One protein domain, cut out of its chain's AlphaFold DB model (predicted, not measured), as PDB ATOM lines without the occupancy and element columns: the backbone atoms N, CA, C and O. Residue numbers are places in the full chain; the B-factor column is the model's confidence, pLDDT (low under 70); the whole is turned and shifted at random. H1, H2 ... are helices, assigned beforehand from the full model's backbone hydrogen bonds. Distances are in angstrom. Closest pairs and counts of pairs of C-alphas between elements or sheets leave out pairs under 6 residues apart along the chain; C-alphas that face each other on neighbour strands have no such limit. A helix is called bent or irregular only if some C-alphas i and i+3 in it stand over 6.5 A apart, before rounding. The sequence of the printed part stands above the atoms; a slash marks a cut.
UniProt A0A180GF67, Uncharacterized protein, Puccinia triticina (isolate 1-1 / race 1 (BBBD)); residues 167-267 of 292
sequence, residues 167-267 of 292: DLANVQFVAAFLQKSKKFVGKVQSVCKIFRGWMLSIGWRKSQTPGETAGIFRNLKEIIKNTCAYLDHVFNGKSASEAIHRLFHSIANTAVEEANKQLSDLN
ATOM      1  N   ASP A 167     157.624 143.419 283.267       89.25
ATOM      2  CA  ASP A 167     158.160 143.666 284.613       89.25
ATOM      3  C   ASP A 167     157.037 143.860 285.633       89.25
ATOM      4  O   ASP A 167     157.109 143.340 286.746       89.25
ATOM      5  N   LEU A 168     155.951 144.537 285.249       91.50
ATOM      6  CA  LEU A 168     154.762 144.659 286.086       91.50
ATOM      7  C   LEU A 168     154.159 143.282 286.395       91.50
ATOM      8  O   LEU A 168     153.828 143.004 287.549       91.50
ATOM      9  N   ALA A 169     154.056 142.408 285.389       92.75
ATOM     10  CA  ALA A 169     153.587 141.036 285.572       92.75
ATOM     11  C   ALA A 169     154.505 140.245 286.522       92.75
ATOM     12  O   ALA A 169     154.011 139.564 287.421       92.75
ATOM     13  N   ASN A 170     155.826 140.395 286.397       92.25
ATOM     14  CA  ASN A 170     156.793 139.782 287.309       92.25
ATOM     15  C   ASN A 170     156.655 140.298 288.744       92.25
ATOM     16  O   ASN A 170     156.639 139.501 289.681       92.25
ATOM     17  N   VAL A 171     156.508 141.612 288.938       91.44
ATOM     18  CA  VAL A 171     156.300 142.210 290.266       91.44
ATOM     19  C   VAL A 171     155.015 141.673 290.895       91.44
ATOM     20  O   VAL A 171     155.020 141.264 292.057       91.44
ATOM     21  N   GLN A 172     153.919 141.623 290.134       93.75
ATOM     22  CA  GLN A 172     152.646 141.069 290.601       93.75
ATOM     23  C   GLN A 172     152.764 139.582 290.943       93.75
ATOM     24  O   GLN A 172     152.276 139.151 291.989       93.75
ATOM     25  N   PHE A 173     153.448 138.807 290.100       94.94
ATOM     26  CA  PHE A 173     153.694 137.392 290.332       94.94
ATOM     27  C   PHE A 173     154.508 137.161 291.608       94.94
ATOM     28  O   PHE A 173     154.086 136.389 292.468       94.94
ATOM     29  N   VAL A 174     155.624 137.873 291.785       93.25
ATOM     30  CA  VAL A 174     156.469 137.780 292.985       93.25
ATOM     31  C   VAL A 174     155.690 138.209 294.229       93.25
ATOM     32  O   VAL A 174     155.741 137.523 295.250       93.25
ATOM     33  N   ALA A 175     154.905 139.286 294.162       92.62
ATOM     34  CA  ALA A 175     154.063 139.719 295.276       92.62
ATOM     35  C   ALA A 175     153.024 138.649 295.658       92.62
ATOM     36  O   ALA A 175     152.868 138.325 296.839       92.62
ATOM     37  N   ALA A 176     152.354 138.051 294.669       93.75
ATOM     38  CA  ALA A 176     151.405 136.963 294.884       93.75
ATOM     39  C   ALA A 176     152.090 135.707 295.448       93.75
ATOM     40  O   ALA A 176     151.569 135.075 296.370       93.75
ATOM     41  N   PHE A 177     153.279 135.369 294.948       93.69
ATOM     42  CA  PHE A 177     154.109 134.278 295.450       93.69
ATOM     43  C   PHE A 177     154.486 134.495 296.923       93.69
ATOM     44  O   PHE A 177     154.268 133.621 297.767       93.69
ATOM     45  N   LEU A 178     154.979 135.679 297.287       91.06
ATOM     46  CA  LEU A 178     155.323 136.014 298.671       91.06
ATOM     47  C   LEU A 178     154.089 135.998 299.582       91.06
ATOM     48  O   LEU A 178     154.158 135.520 300.715       91.06
ATOM     49  N   GLN A 179     152.937 136.452 299.086       90.56
ATOM     50  CA  GLN A 179     151.679 136.388 299.826       90.56
ATOM     51  C   GLN A 179     151.243 134.938 300.090       90.56
ATOM     52  O   GLN A 179     150.862 134.620 301.216       90.56
ATOM     53  N   LYS A 180     151.343 134.046 299.095       90.31
ATOM     54  CA  LYS A 180     151.073 132.605 299.256       90.31
ATOM     55  C   LYS A 180     152.055 131.948 300.230       90.31
ATOM     56  O   LYS A 180     151.638 131.156 301.075       90.31
ATOM     57  N   SER A 181     153.324 132.359 300.187       88.19
ATOM     58  CA  SER A 181     154.389 131.850 301.063       88.19
ATOM     59  C   SER A 181     154.057 131.997 302.551       88.19
ATOM     60  O   SER A 181     154.454 131.154 303.349       88.19
ATOM     61  N   LYS A 182     153.281 133.021 302.941       86.25
ATOM     62  CA  LYS A 182     152.910 133.281 304.344       86.25
ATOM     63  C   LYS A 182     152.241 132.093 305.036       86.25
ATOM     64  O   LYS A 182     152.396 131.947 306.241       86.25
ATOM     65  N   LYS A 183     151.520 131.243 304.296       87.19
ATOM     66  CA  LYS A 183     150.864 130.042 304.848       87.19
ATOM     67  C   LYS A 183     151.882 129.003 305.330       87.19
ATOM     68  O   LYS A 183     151.672 128.340 306.343       87.19
ATOM     69  N   PHE A 184     153.004 128.906 304.623       86.06
ATOM     70  CA  PHE A 184     154.052 127.914 304.856       86.06
ATOM     71  C   PHE A 184     155.187 128.436 305.744       86.06
ATOM     72  O   PHE A 184     156.067 127.667 306.130       86.06
ATOM     73  N   VAL A 185     155.160 129.724 306.099       82.00
ATOM     74  CA  VAL A 185     156.132 130.360 306.991       82.00
ATOM     75  C   VAL A 185     155.520 130.524 308.384       82.00
ATOM     76  O   VAL A 185     154.497 131.177 308.577       82.00
ATOM     77  N   GLY A 186     156.153 129.907 309.373       71.19
ATOM     78  CA  GLY A 186     155.847 130.047 310.786       71.19
ATOM     79  C   GLY A 186     156.237 131.424 311.316       71.19
ATOM     80  O   GLY A 186     157.179 132.065 310.849       71.19
ATOM     81  N   LYS A 187     155.503 131.886 312.329       67.75
ATOM     82  CA  LYS A 187     155.809 133.143 313.018       67.75
ATOM     83  C   LYS A 187     157.078 132.969 313.847       67.75
ATOM     84  O   LYS A 187     157.180 132.022 314.624       67.75
ATOM     85  N   VAL A 188     157.999 133.922 313.746       60.53
ATOM     86  CA  VAL A 188     159.167 133.975 314.631       60.53
ATOM     87  C   VAL A 188     158.712 134.437 316.015       60.53
ATOM     88  O   VAL A 188     158.337 135.596 316.197       60.53
ATOM     89  N   GLN A 189     158.742 133.544 317.002       55.00
ATOM     90  CA  GLN A 189     158.565 133.915 318.406       55.00
ATOM     91  C   GLN A 189     159.916 134.374 318.963       55.00
ATOM     92  O   GLN A 189     160.651 133.592 319.550       55.00
ATOM     93  N   SER A 190     160.283 135.637 318.745       54.28
ATOM     94  CA  SER A 190     161.466 136.190 319.411       54.28
ATOM     95  C   SER A 190     161.103 136.597 320.840       54.28
ATOM     96  O   SER A 190     160.172 137.380 321.042       54.28
ATOM     97  N   VAL A 191     161.853 136.071 321.813       49.47
ATOM     98  CA  VAL A 191     161.695 136.331 323.259       49.47
ATOM     99  C   VAL A 191     161.819 137.828 323.580       49.47
ATOM    100  O   VAL A 191     161.169 138.338 324.490       49.47
ATOM    101  N   CYS A 192     162.562 138.565 322.752       48.19
ATOM    102  CA  CYS A 192     162.656 140.016 322.790       48.19
ATOM    103  C   CYS A 192     162.135 140.574 321.460       48.19
ATOM    104  O   CYS A 192     162.824 140.511 320.444       48.19
ATOM    105  N   LYS A 193     160.920 141.142 321.440       46.00
ATOM    106  CA  LYS A 193     160.400 141.896 320.283       46.00
ATOM    107  C   LYS A 193     161.235 143.167 320.067       46.00
ATOM    108  O   LYS A 193     160.825 144.257 320.448       46.00
ATOM    109  N   ILE A 194     162.401 143.031 319.440       49.66
ATOM    110  CA  ILE A 194     163.225 144.160 318.976       49.66
ATOM    111  C   ILE A 194     162.540 144.945 317.846       49.66
ATOM    112  O   ILE A 194     162.891 146.094 317.598       49.66
ATOM    113  N   PHE A 195     161.500 144.379 317.222       48.22
ATOM    114  CA  PHE A 195     160.688 145.041 316.203       48.22
ATOM    115  C   PHE A 195     159.201 145.023 316.592       48.22
ATOM    116  O   PHE A 195     158.670 144.004 317.038       48.22
ATOM    117  N   ARG A 196     158.506 146.156 316.417       41.69
ATOM    118  CA  ARG A 196     157.069 146.333 316.712       41.69
ATOM    119  C   ARG A 196     156.148 145.692 315.652       41.69
ATOM    120  O   ARG A 196     155.202 146.319 315.194       41.69
ATOM    121  N   GLY A 197     156.403 144.445 315.257       41.44
ATOM    122  CA  GLY A 197     155.595 143.742 314.256       41.44
ATOM    123  C   GLY A 197     155.882 142.244 314.190       41.44
ATOM    124  O   GLY A 197     156.904 141.773 314.685       41.44
ATOM    125  N   TRP A 198     154.960 141.478 313.599       43.94
ATOM    126  CA  TRP A 198     155.201 140.071 313.278       43.94
ATOM    127  C   TRP A 198     156.093 140.009 312.048       43.94
ATOM    128  O   TRP A 198     155.699 140.416 310.957       43.94
ATOM    129  N   MET A 199     157.316 139.532 312.238       44.84
ATOM    130  CA  MET A 199     158.277 139.405 311.157       44.84
ATOM    131  C   MET A 199     158.026 138.083 310.429       44.84
ATOM    132  O   MET A 199     158.190 137.006 311.001       44.84
ATOM    133  N   LEU A 200     157.613 138.177 309.168       48.09
ATOM    134  CA  LEU A 200     157.615 137.068 308.219       48.09
ATOM    135  C   LEU A 200     158.930 137.178 307.445       48.09
ATOM    136  O   LEU A 200     158.981 137.816 306.400       48.09
ATOM    137  N   SER A 201     160.034 136.688 308.007       44.72
ATOM    138  CA  SER A 201     161.333 136.839 307.347       44.72
ATOM    139  C   SER A 201     161.513 135.771 306.270       44.72
ATOM    140  O   SER A 201     161.904 134.643 306.566       44.72
ATOM    141  N   ILE A 202     161.273 136.148 305.016       43.16
ATOM    142  CA  ILE A 202     162.035 135.621 303.883       43.16
ATOM    143  C   ILE A 202     163.162 136.636 303.678       43.16
ATOM    144  O   ILE A 202     162.970 137.667 303.043       43.16
ATOM    145  N   GLY A 203     164.294 136.429 304.348       38.84
ATOM    146  CA  GLY A 203     165.412 137.370 304.321       38.84
ATOM    147  C   GLY A 203     166.512 136.988 305.303       38.84
ATOM    148  O   GLY A 203     166.233 136.483 306.393       38.84
ATOM    149  N   TRP A 204     167.760 137.215 304.892       36.16
ATOM    150  CA  TRP A 204     168.959 136.971 305.692       36.16
ATOM    151  C   TRP A 204     168.923 137.787 306.989       36.16
ATOM    152  O   TRP A 204     168.776 139.008 306.969       36.16
ATOM    153  N   ARG A 205     169.094 137.115 308.130       42.38
ATOM    154  CA  ARG A 205     169.326 137.758 309.427       42.38
ATOM    155  C   ARG A 205     170.828 137.734 309.708       42.38
ATOM    156  O   ARG A 205     171.430 136.665 309.650       42.38
ATOM    157  N   LYS A 206     171.431 138.874 310.064       39.69
ATOM    158  CA  LYS A 206     172.700 138.849 310.809       39.69
ATOM    159  C   LYS A 206     172.397 138.236 312.184       39.69
ATOM    160  O   LYS A 206     171.453 138.660 312.844       39.69
ATOM    161  N   SER A 207     173.134 137.174 312.498       39.47
ATOM    162  CA  SER A 207     173.095 136.300 313.684       39.47
ATOM    163  C   SER A 207     172.708 136.977 315.015       39.47
ATOM    164  O   SER A 207     173.027 138.147 315.206       39.47
ATOM    165  N   GLN A 208     172.099 136.226 315.953       42.97
ATOM    166  CA  GLN A 208     172.757 135.830 317.223       42.97
ATOM    167  C   GLN A 208     171.780 135.283 318.288       42.97
ATOM    168  O   GLN A 208     171.265 136.039 319.105       42.97
ATOM    169  N   THR A 209     171.652 133.950 318.336       48.06
ATOM    170  CA  THR A 209     171.480 133.156 319.571       48.06
ATOM    171  C   THR A 209     172.114 131.771 319.329       48.06
ATOM    172  O   THR A 209     171.886 131.207 318.255       48.06
ATOM    173  N   PRO A 210     172.920 131.193 320.245       40.38
ATOM    174  CA  PRO A 210     173.433 129.830 320.079       40.38
ATOM    175  C   PRO A 210     172.271 128.835 319.956       40.38
ATOM    176  O   PRO A 210     171.434 128.751 320.849       40.38
ATOM    177  N   GLY A 211     172.195 128.115 318.836       46.59
ATOM    178  CA  GLY A 211     171.119 127.156 318.545       46.59
ATOM    179  C   GLY A 211     169.979 127.690 317.671       46.59
ATOM    180  O   GLY A 211     169.186 126.897 317.169       46.59
ATOM    181  N   GLU A 212     169.919 128.997 317.404       45.03
ATOM    182  CA  GLU A 212     169.028 129.557 316.383       45.03
ATOM    183  C   GLU A 212     169.772 129.623 315.046       45.03
ATOM    184  O   GLU A 212     170.299 130.659 314.636       45.03
ATOM    185  N   THR A 213     169.859 128.479 314.366       40.34
ATOM    186  CA  THR A 213     170.394 128.414 313.003       40.34
ATOM    187  C   THR A 213     169.557 129.311 312.094       40.34
ATOM    188  O   THR A 213     168.326 129.238 312.098       40.34
ATOM    189  N   ALA A 214     170.226 130.151 311.303       39.66
ATOM    190  CA  ALA A 214     169.611 130.884 310.204       39.66
ATOM    191  C   ALA A 214     168.762 129.914 309.369       39.66
ATOM    192  O   ALA A 214     169.286 128.980 308.767       39.66
ATOM    193  N   GLY A 215     167.441 130.075 309.388       42.06
ATOM    194  CA  GLY A 215     166.581 129.041 308.844       42.06
ATOM    195  C   GLY A 215     165.149 129.498 308.714       42.06
ATOM    196  O   GLY A 215     164.556 130.051 309.637       42.06
ATOM    197  N   ILE A 216     164.606 129.260 307.530       52.53
ATOM    198  CA  ILE A 216     163.195 129.385 307.194       52.53
ATOM    199  C   ILE A 216     162.379 128.705 308.300       52.53
ATOM    200  O   ILE A 216     162.437 127.483 308.460       52.53
ATOM    201  N   PHE A 217     161.606 129.482 309.060       64.88
ATOM    202  CA  PHE A 217     160.650 128.924 310.008       64.88
ATOM    203  C   PHE A 217     159.534 128.292 309.189       64.88
ATOM    204  O   PHE A 217     158.609 128.971 308.767       64.88
ATOM    205  N   ARG A 218     159.647 127.004 308.879       72.62
ATOM    206  CA  ARG A 218     158.613 126.275 308.146       72.62
ATOM    207  C   ARG A 218     157.436 126.019 309.072       72.62
ATOM    208  O   ARG A 218     157.600 125.480 310.165       72.62
ATOM    209  N   ASN A 219     156.237 126.368 308.629       82.56
ATOM    210  CA  ASN A 219     155.015 125.978 309.311       82.56
ATOM    211  C   ASN A 219     154.713 124.508 308.993       82.56
ATOM    212  O   ASN A 219     153.906 124.206 308.120       82.56
ATOM    213  N   LEU A 220     155.395 123.590 309.688       83.06
ATOM    214  CA  LEU A 220     155.285 122.150 309.434       83.06
ATOM    215  C   LEU A 220     153.839 121.648 309.520       83.06
ATOM    216  O   LEU A 220     153.455 120.792 308.733       83.06
ATOM    217  N   LYS A 221     153.024 122.215 310.419       86.88
ATOM    218  CA  LYS A 221     151.605 121.852 310.555       86.88
ATOM    219  C   LYS A 221     150.825 122.150 309.273       86.88
ATOM    220  O   LYS A 221     150.128 121.277 308.769       86.88
ATOM    221  N   GLU A 222     150.980 123.356 308.729       86.50
ATOM    222  CA  GLU A 222     150.305 123.750 307.486       86.50
ATOM    223  C   GLU A 222     150.883 123.059 306.251       86.50
ATOM    224  O   GLU A 222     150.140 122.759 305.321       86.50
ATOM    225  N   ILE A 223     152.186 122.769 306.250       88.81
ATOM    226  CA  ILE A 223     152.832 122.020 305.167       88.81
ATOM    227  C   ILE A 223     152.299 120.590 305.120       88.81
ATOM    228  O   ILE A 223     151.883 120.157 304.057       88.81
ATOM    229  N   ILE A 224     152.252 119.885 306.254       90.38
ATOM    230  CA  ILE A 224     151.721 118.514 306.321       90.38
ATOM    231  C   ILE A 224     150.235 118.490 305.939       90.38
ATOM    232  O   ILE A 224     149.787 117.575 305.255       90.38
ATOM    233  N   LYS A 225     149.469 119.508 306.351       93.50
ATOM    234  CA  LYS A 225     148.052 119.640 305.994       93.50
ATOM    235  C   LYS A 225     147.843 119.869 304.493       93.50
ATOM    236  O   LYS A 225     146.872 119.369 303.940       93.50
ATOM    237  N   ASN A 226     148.732 120.621 303.842       92.25
ATOM    238  CA  ASN A 226     148.602 121.044 302.447       92.25
ATOM    239  C   ASN A 226     149.857 120.698 301.625       92.25
ATOM    240  O   ASN A 226     150.427 121.565 300.959       92.25
ATOM    241  N   THR A 227     150.293 119.436 301.671       91.94
ATOM    242  CA  THR A 227     151.575 119.000 301.090       91.94
ATOM    243  C   THR A 227     151.680 119.299 299.597       91.94
ATOM    244  O   THR A 227     152.668 119.893 299.175       91.94
ATOM    245  N   CYS A 228     150.660 118.966 298.798       93.06
ATOM    246  CA  CYS A 228     150.681 119.221 297.352       93.06
ATOM    247  C   CYS A 228     150.794 120.719 297.043       93.06
ATOM    248  O   CYS A 228     151.653 121.125 296.271       93.06
ATOM    249  N   ALA A 229     150.012 121.557 297.732       91.88
ATOM    250  CA  ALA A 229     150.070 123.005 297.549       91.88
ATOM    251  C   ALA A 229     151.423 123.597 297.975       91.88
ATOM    252  O   ALA A 229     151.884 124.573 297.385       91.88
ATOM    253  N   TYR A 230     152.066 123.026 298.998       90.81
ATOM    254  CA  TYR A 230     153.424 123.403 299.377       90.81
ATOM    255  C   TYR A 230     154.443 122.999 298.308       90.81
ATOM    256  O   TYR A 230     155.302 123.808 297.974       90.81
ATOM    257  N   LEU A 231     154.345 121.790 297.748       92.06
ATOM    258  CA  LEU A 231     155.227 121.338 296.669       92.06
ATOM    259  C   LEU A 231     155.072 122.212 295.421       92.06
ATOM    260  O   LEU A 231     156.072 122.727 294.927       92.06
ATOM    261  N   ASP A 232     153.841 122.482 294.986       93.44
ATOM    262  CA  ASP A 232     153.558 123.420 293.892       93.44
ATOM    263  C   ASP A 232     154.151 124.800 294.179       93.44
ATOM    264  O   ASP A 232     154.737 125.447 293.311       93.44
ATOM    265  N   HIS A 233     154.028 125.269 295.421       92.50
ATOM    266  CA  HIS A 233     154.610 126.536 295.845       92.50
ATOM    267  C   HIS A 233     156.143 126.519 295.792       92.50
ATOM    268  O   HIS A 233     156.744 127.489 295.341       92.50
ATOM    269  N   VAL A 234     156.792 125.421 296.180       90.00
ATOM    270  CA  VAL A 234     158.249 125.254 296.058       90.00
ATOM    271  C   VAL A 234     158.680 125.250 294.589       90.00
ATOM    272  O   VAL A 234     159.633 125.950 294.250       90.00
ATOM    273  N   PHE A 235     157.962 124.549 293.707       90.94
ATOM    274  CA  PHE A 235     158.247 124.552 292.267       90.94
ATOM    275  C   PHE A 235     158.112 125.951 291.659       90.94
ATOM    276  O   PHE A 235     159.013 126.412 290.955       90.94
ATOM    277  N   ASN A 236     157.052 126.678 292.021       91.88
ATOM    278  CA  ASN A 236     156.864 128.079 291.634       91.88
ATOM    279  C   ASN A 236     157.975 129.001 292.164       91.88
ATOM    280  O   ASN A 236     158.182 130.090 291.627       91.88
ATOM    281  N   GLY A 237     158.718 128.568 293.187       90.12
ATOM    282  CA  GLY A 237     159.881 129.274 293.710       90.12
ATOM    283  C   GLY A 237     160.971 129.488 292.662       90.12
ATOM    284  O   GLY A 237     161.599 130.546 292.663       90.12
ATOM    285  N   LYS A 238     161.145 128.555 291.716       90.12
ATOM    286  CA  LYS A 238     162.084 128.734 290.599       90.12
ATOM    287  C   LYS A 238     161.660 129.910 289.719       90.12
ATOM    288  O   LYS A 238     162.440 130.840 289.537       90.12
ATOM    289  N   SER A 239     160.409 129.930 289.266       93.25
ATOM    290  CA  SER A 239     159.877 131.039 288.465       93.25
ATOM    291  C   SER A 239     159.918 132.367 289.227       93.25
ATOM    292  O   SER A 239     160.206 133.406 288.641       93.25
ATOM    293  N   ALA A 240     159.694 132.353 290.546       92.69
ATOM    294  CA  ALA A 240     159.807 133.557 291.372       92.69
ATOM    295  C   ALA A 240     161.251 134.062 291.438       92.69
ATOM    296  O   ALA A 240     161.483 135.266 291.356       92.69
ATOM    297  N   SER A 241     162.224 133.152 291.531       88.38
ATOM    298  CA  SER A 241     163.642 133.506 291.503       88.38
ATOM    299  C   SER A 241     164.078 134.076 290.152       88.38
ATOM    300  O   SER A 241     164.802 135.066 290.131       88.38
ATOM    301  N   GLU A 242     163.586 133.528 289.039       92.00
ATOM    302  CA  GLU A 242     163.854 134.041 287.689       92.00
ATOM    303  C   GLU A 242     163.243 135.434 287.492       92.00
ATOM    304  O   GLU A 242     163.915 136.336 286.991       92.00
ATOM    305  N   ALA A 243     162.009 135.647 287.963       91.56
ATOM    306  CA  ALA A 243     161.350 136.951 287.939       91.56
ATOM    307  C   ALA A 243     162.119 137.998 288.764       91.56
ATOM    308  O   ALA A 243     162.359 139.104 288.284       91.56
ATOM    309  N   ILE A 244     162.558 137.648 289.981       89.88
ATOM    310  CA  ILE A 244     163.396 138.525 290.813       89.88
ATOM    311  C   ILE A 244     164.728 138.806 290.120       89.88
ATOM    312  O   ILE A 244     165.120 139.965 290.024       89.88
ATOM    313  N   HIS A 245     165.411 137.772 289.620       87.25
ATOM    314  CA  HIS A 245     166.673 137.935 288.908       87.25
ATOM    315  C   HIS A 245     166.505 138.916 287.761       87.25
ATOM    316  O   HIS A 245     167.264 139.867 287.675       87.25
ATOM    317  N   ARG A 246     165.481 138.755 286.927       87.88
ATOM    318  CA  ARG A 246     165.250 139.651 285.799       87.88
ATOM    319  C   ARG A 246     164.991 141.096 286.230       87.88
ATOM    320  O   ARG A 246     165.590 141.998 285.651       87.88
ATOM    321  N   LEU A 247     164.141 141.304 287.239       86.50
ATOM    322  CA  LEU A 247     163.835 142.639 287.766       86.50
ATOM    323  C   LEU A 247     165.084 143.339 288.319       86.50
ATOM    324  O   LEU A 247     165.249 144.539 288.132       86.50
ATOM    325  N   PHE A 248     165.966 142.597 288.991       83.06
ATOM    326  CA  PHE A 248     167.152 143.159 289.639       83.06
ATOM    327  C   PHE A 248     168.398 143.163 288.758       83.06
ATOM    328  O   PHE A 248     169.272 143.991 288.972       83.06
ATOM    329  N   HIS A 249     168.515 142.264 287.783       81.88
ATOM    330  CA  HIS A 249     169.724 142.097 286.980       81.88
ATOM    331  C   HIS A 249     169.994 143.318 286.106       81.88
ATOM    332  O   HIS A 249     171.140 143.744 286.010       81.88
ATOM    333  N   SER A 250     168.958 143.911 285.500       72.25
ATOM    334  CA  SER A 250     169.116 145.153 284.734       72.25
ATOM    335  C   SER A 250     169.581 146.292 285.637       72.25
ATOM    336  O   SER A 250     170.590 146.922 285.348       72.25
ATOM    337  N   ILE A 251     168.909 146.484 286.775       73.81
ATOM    338  CA  ILE A 251     169.224 147.540 287.741       73.81
ATOM    339  C   ILE A 251     170.646 147.368 288.281       73.81
ATOM    340  O   ILE A 251     171.423 148.317 288.274       73.81
ATOM    341  N   ALA A 252     171.005 146.156 288.708       74.75
ATOM    342  CA  ALA A 252     172.307 145.852 289.284       74.75
ATOM    343  C   ALA A 252     173.439 145.975 288.257       74.75
ATOM    344  O   ALA A 252     174.483 146.532 288.580       74.75
ATOM    345  N   ASN A 253     173.246 145.510 287.019       77.81
ATOM    346  CA  ASN A 253     174.275 145.667 285.994       77.81
ATOM    347  C   ASN A 253     174.433 147.123 285.574       77.81
ATOM    348  O   ASN A 253     175.564 147.583 285.505       77.81
ATOM    349  N   THR A 254     173.341 147.861 285.347       74.94
ATOM    350  CA  THR A 254     173.422 149.293 285.021       74.94
ATOM    351  C   THR A 254     174.141 150.055 286.128       74.94
ATOM    352  O   THR A 254     175.056 150.820 285.849       74.94
ATOM    353  N   ALA A 255     173.807 149.773 287.386       72.12
ATOM    354  CA  ALA A 255     174.488 150.306 288.556       72.12
ATOM    355  C   ALA A 255     176.005 150.024 288.548       72.12
ATOM    356  O   ALA A 255     176.809 150.940 288.712       72.12
ATOM    357  N   VAL A 256     176.409 148.771 288.321       75.00
ATOM    358  CA  VAL A 256     177.827 148.372 288.258       75.00
ATOM    359  C   VAL A 256     178.545 149.012 287.068       75.00
ATOM    360  O   VAL A 256     179.663 149.497 287.206       75.00
ATOM    361  N   GLU A 257     177.910 149.052 285.901       80.06
ATOM    362  CA  GLU A 257     178.469 149.651 284.689       80.06
ATOM    363  C   GLU A 257     178.669 151.162 284.844       80.06
ATOM    364  O   GLU A 257     179.733 151.680 284.499       80.06
ATOM    365  N   GLU A 258     177.690 151.874 285.406       76.31
ATOM    366  CA  GLU A 258     177.810 153.304 285.698       76.31
ATOM    367  C   GLU A 258     178.878 153.583 286.757       76.31
ATOM    368  O   GLU A 258     179.672 154.509 286.584       76.31
ATOM    369  N   ALA A 259     178.957 152.755 287.805       73.94
ATOM    370  CA  ALA A 259     180.016 152.839 288.808       73.94
ATOM    371  C   ALA A 259     181.405 152.685 288.169       73.94
ATOM    372  O   ALA A 259     182.290 153.513 288.381       73.94
ATOM    373  N   ASN A 260     181.583 151.667 287.326       76.69
ATOM    374  CA  ASN A 260     182.849 151.393 286.645       76.69
ATOM    375  C   ASN A 260     183.221 152.481 285.637       76.69
ATOM    376  O   ASN A 260     184.397 152.840 285.512       76.69
ATOM    377  N   LYS A 261     182.228 153.067 284.956       81.88
ATOM    378  CA  LYS A 261     182.434 154.237 284.100       81.88
ATOM    379  C   LYS A 261     182.922 155.438 284.911       81.88
ATOM    380  O   LYS A 261     183.910 156.052 284.528       81.88
ATOM    381  N   GLN A 262     182.287 155.739 286.043       75.88
ATOM    382  CA  GLN A 262     182.702 156.844 286.914       75.88
ATOM    383  C   GLN A 262     184.114 156.648 287.477       75.88
ATOM    384  O   GLN A 262     184.904 157.591 287.473       75.88
ATOM    385  N   LEU A 263     184.450 155.434 287.921       76.12
ATOM    386  CA  LEU A 263     185.803 155.097 288.371       76.12
ATOM    387  C   LEU A 263     186.836 155.342 287.264       76.12
ATOM    388  O   LEU A 263     187.869 155.960 287.517       76.12
ATOM    389  N   SER A 264     186.524 154.919 286.036       78.50
ATOM    390  CA  SER A 264     187.385 155.125 284.868       78.50
ATOM    391  C   SER A 264     187.549 156.609 284.521       78.50
ATOM    392  O   SER A 264     188.671 157.066 284.308       78.50
ATOM    393  N   ASP A 265     186.454 157.376 284.505       80.81
ATOM    394  CA  ASP A 265     186.449 158.810 284.180       80.81
ATOM    395  C   ASP A 265     187.246 159.635 285.209       80.81
ATOM    396  O   ASP A 265     187.926 160.598 284.852       80.81
ATOM    397  N   LEU A 266     187.191 159.247 286.488       79.31
ATOM    398  CA  LEU A 266     187.916 159.893 287.588       79.31
ATOM    399  C   LEU A 266     189.318 159.311 287.819       79.31
ATOM    400  O   LEU A 266     190.038 159.796 288.695       79.31
ATOM    401  N   ASN A 267     189.716 158.299 287.042       77.62
ATOM    402  CA  ASN A 267     191.000 157.609 287.161       77.62
ATOM    403  C   ASN A 267     191.231 157.071 288.594       77.62
ATOM    404  O   ASN A 267     192.340 157.153 289.134       77.62
TER     405      ASN A 267
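This is residues 167 to 267 of the 292 residues of an uncharacterized protein of Puccinia triticina (isolate 1-1 / race 1 (BBBD)) (UniProt A0A180GF67). One long bent helix, H3, makes the longest axis; H1 packs on its first arm, H3a, and residues 248 to 267 stick out. Short H2 makes a corner with H3a, and the long link before H2 loops out to one side. The 101 printed residues include three named helices, in the order H1, H2, H3, and no named strand: all helix. The whole is loose, radius of gyration of the C-alphas 18.4 A, spanning 57 by 34 by 23 A.

H3, residues 227 to 265, was assigned as one helix by its hydrogen bonds but is bent, C-alphas 247 and 250 being 6.6 A apart. H3a, residues 227 to 247, measures 29.8 A from C-alpha 227 at (151.575, 119.000, 301.090) to C-alpha 247; H3b, residues 250 to 265, measures 22.1 A and ends with C-alpha 265 at (186.449, 158.810, 284.180). H1, residues 167 to 181, measures 20.6 A; H2, residues 220 to 225, 8.4 A.

H3a touches H1, closest C-alphas Ala 243 and Asn 170, 5.4 A, opposite ways at a shallow tilt of 32 degrees, only just short of steep. H2 is close to but not clearly touching H3a, at a steep tilt of 64 degrees; their closest C-alphas, Ile 223 and Tyr 230, are 6.0 A apart. H3b is apart from H1 and H2. Every O i to N i+4 pair is within hydrogen-bond range in H1, H2 and H3b, and 15 of 17 in H3a.

The C-alphas of Lys 225 and Asn 267, the two farthest apart, are 60.3 A apart. The printed part has no cut. The link from H1 to H2, 38 residues, is long; residues 187 to 217 have pLDDT under 70.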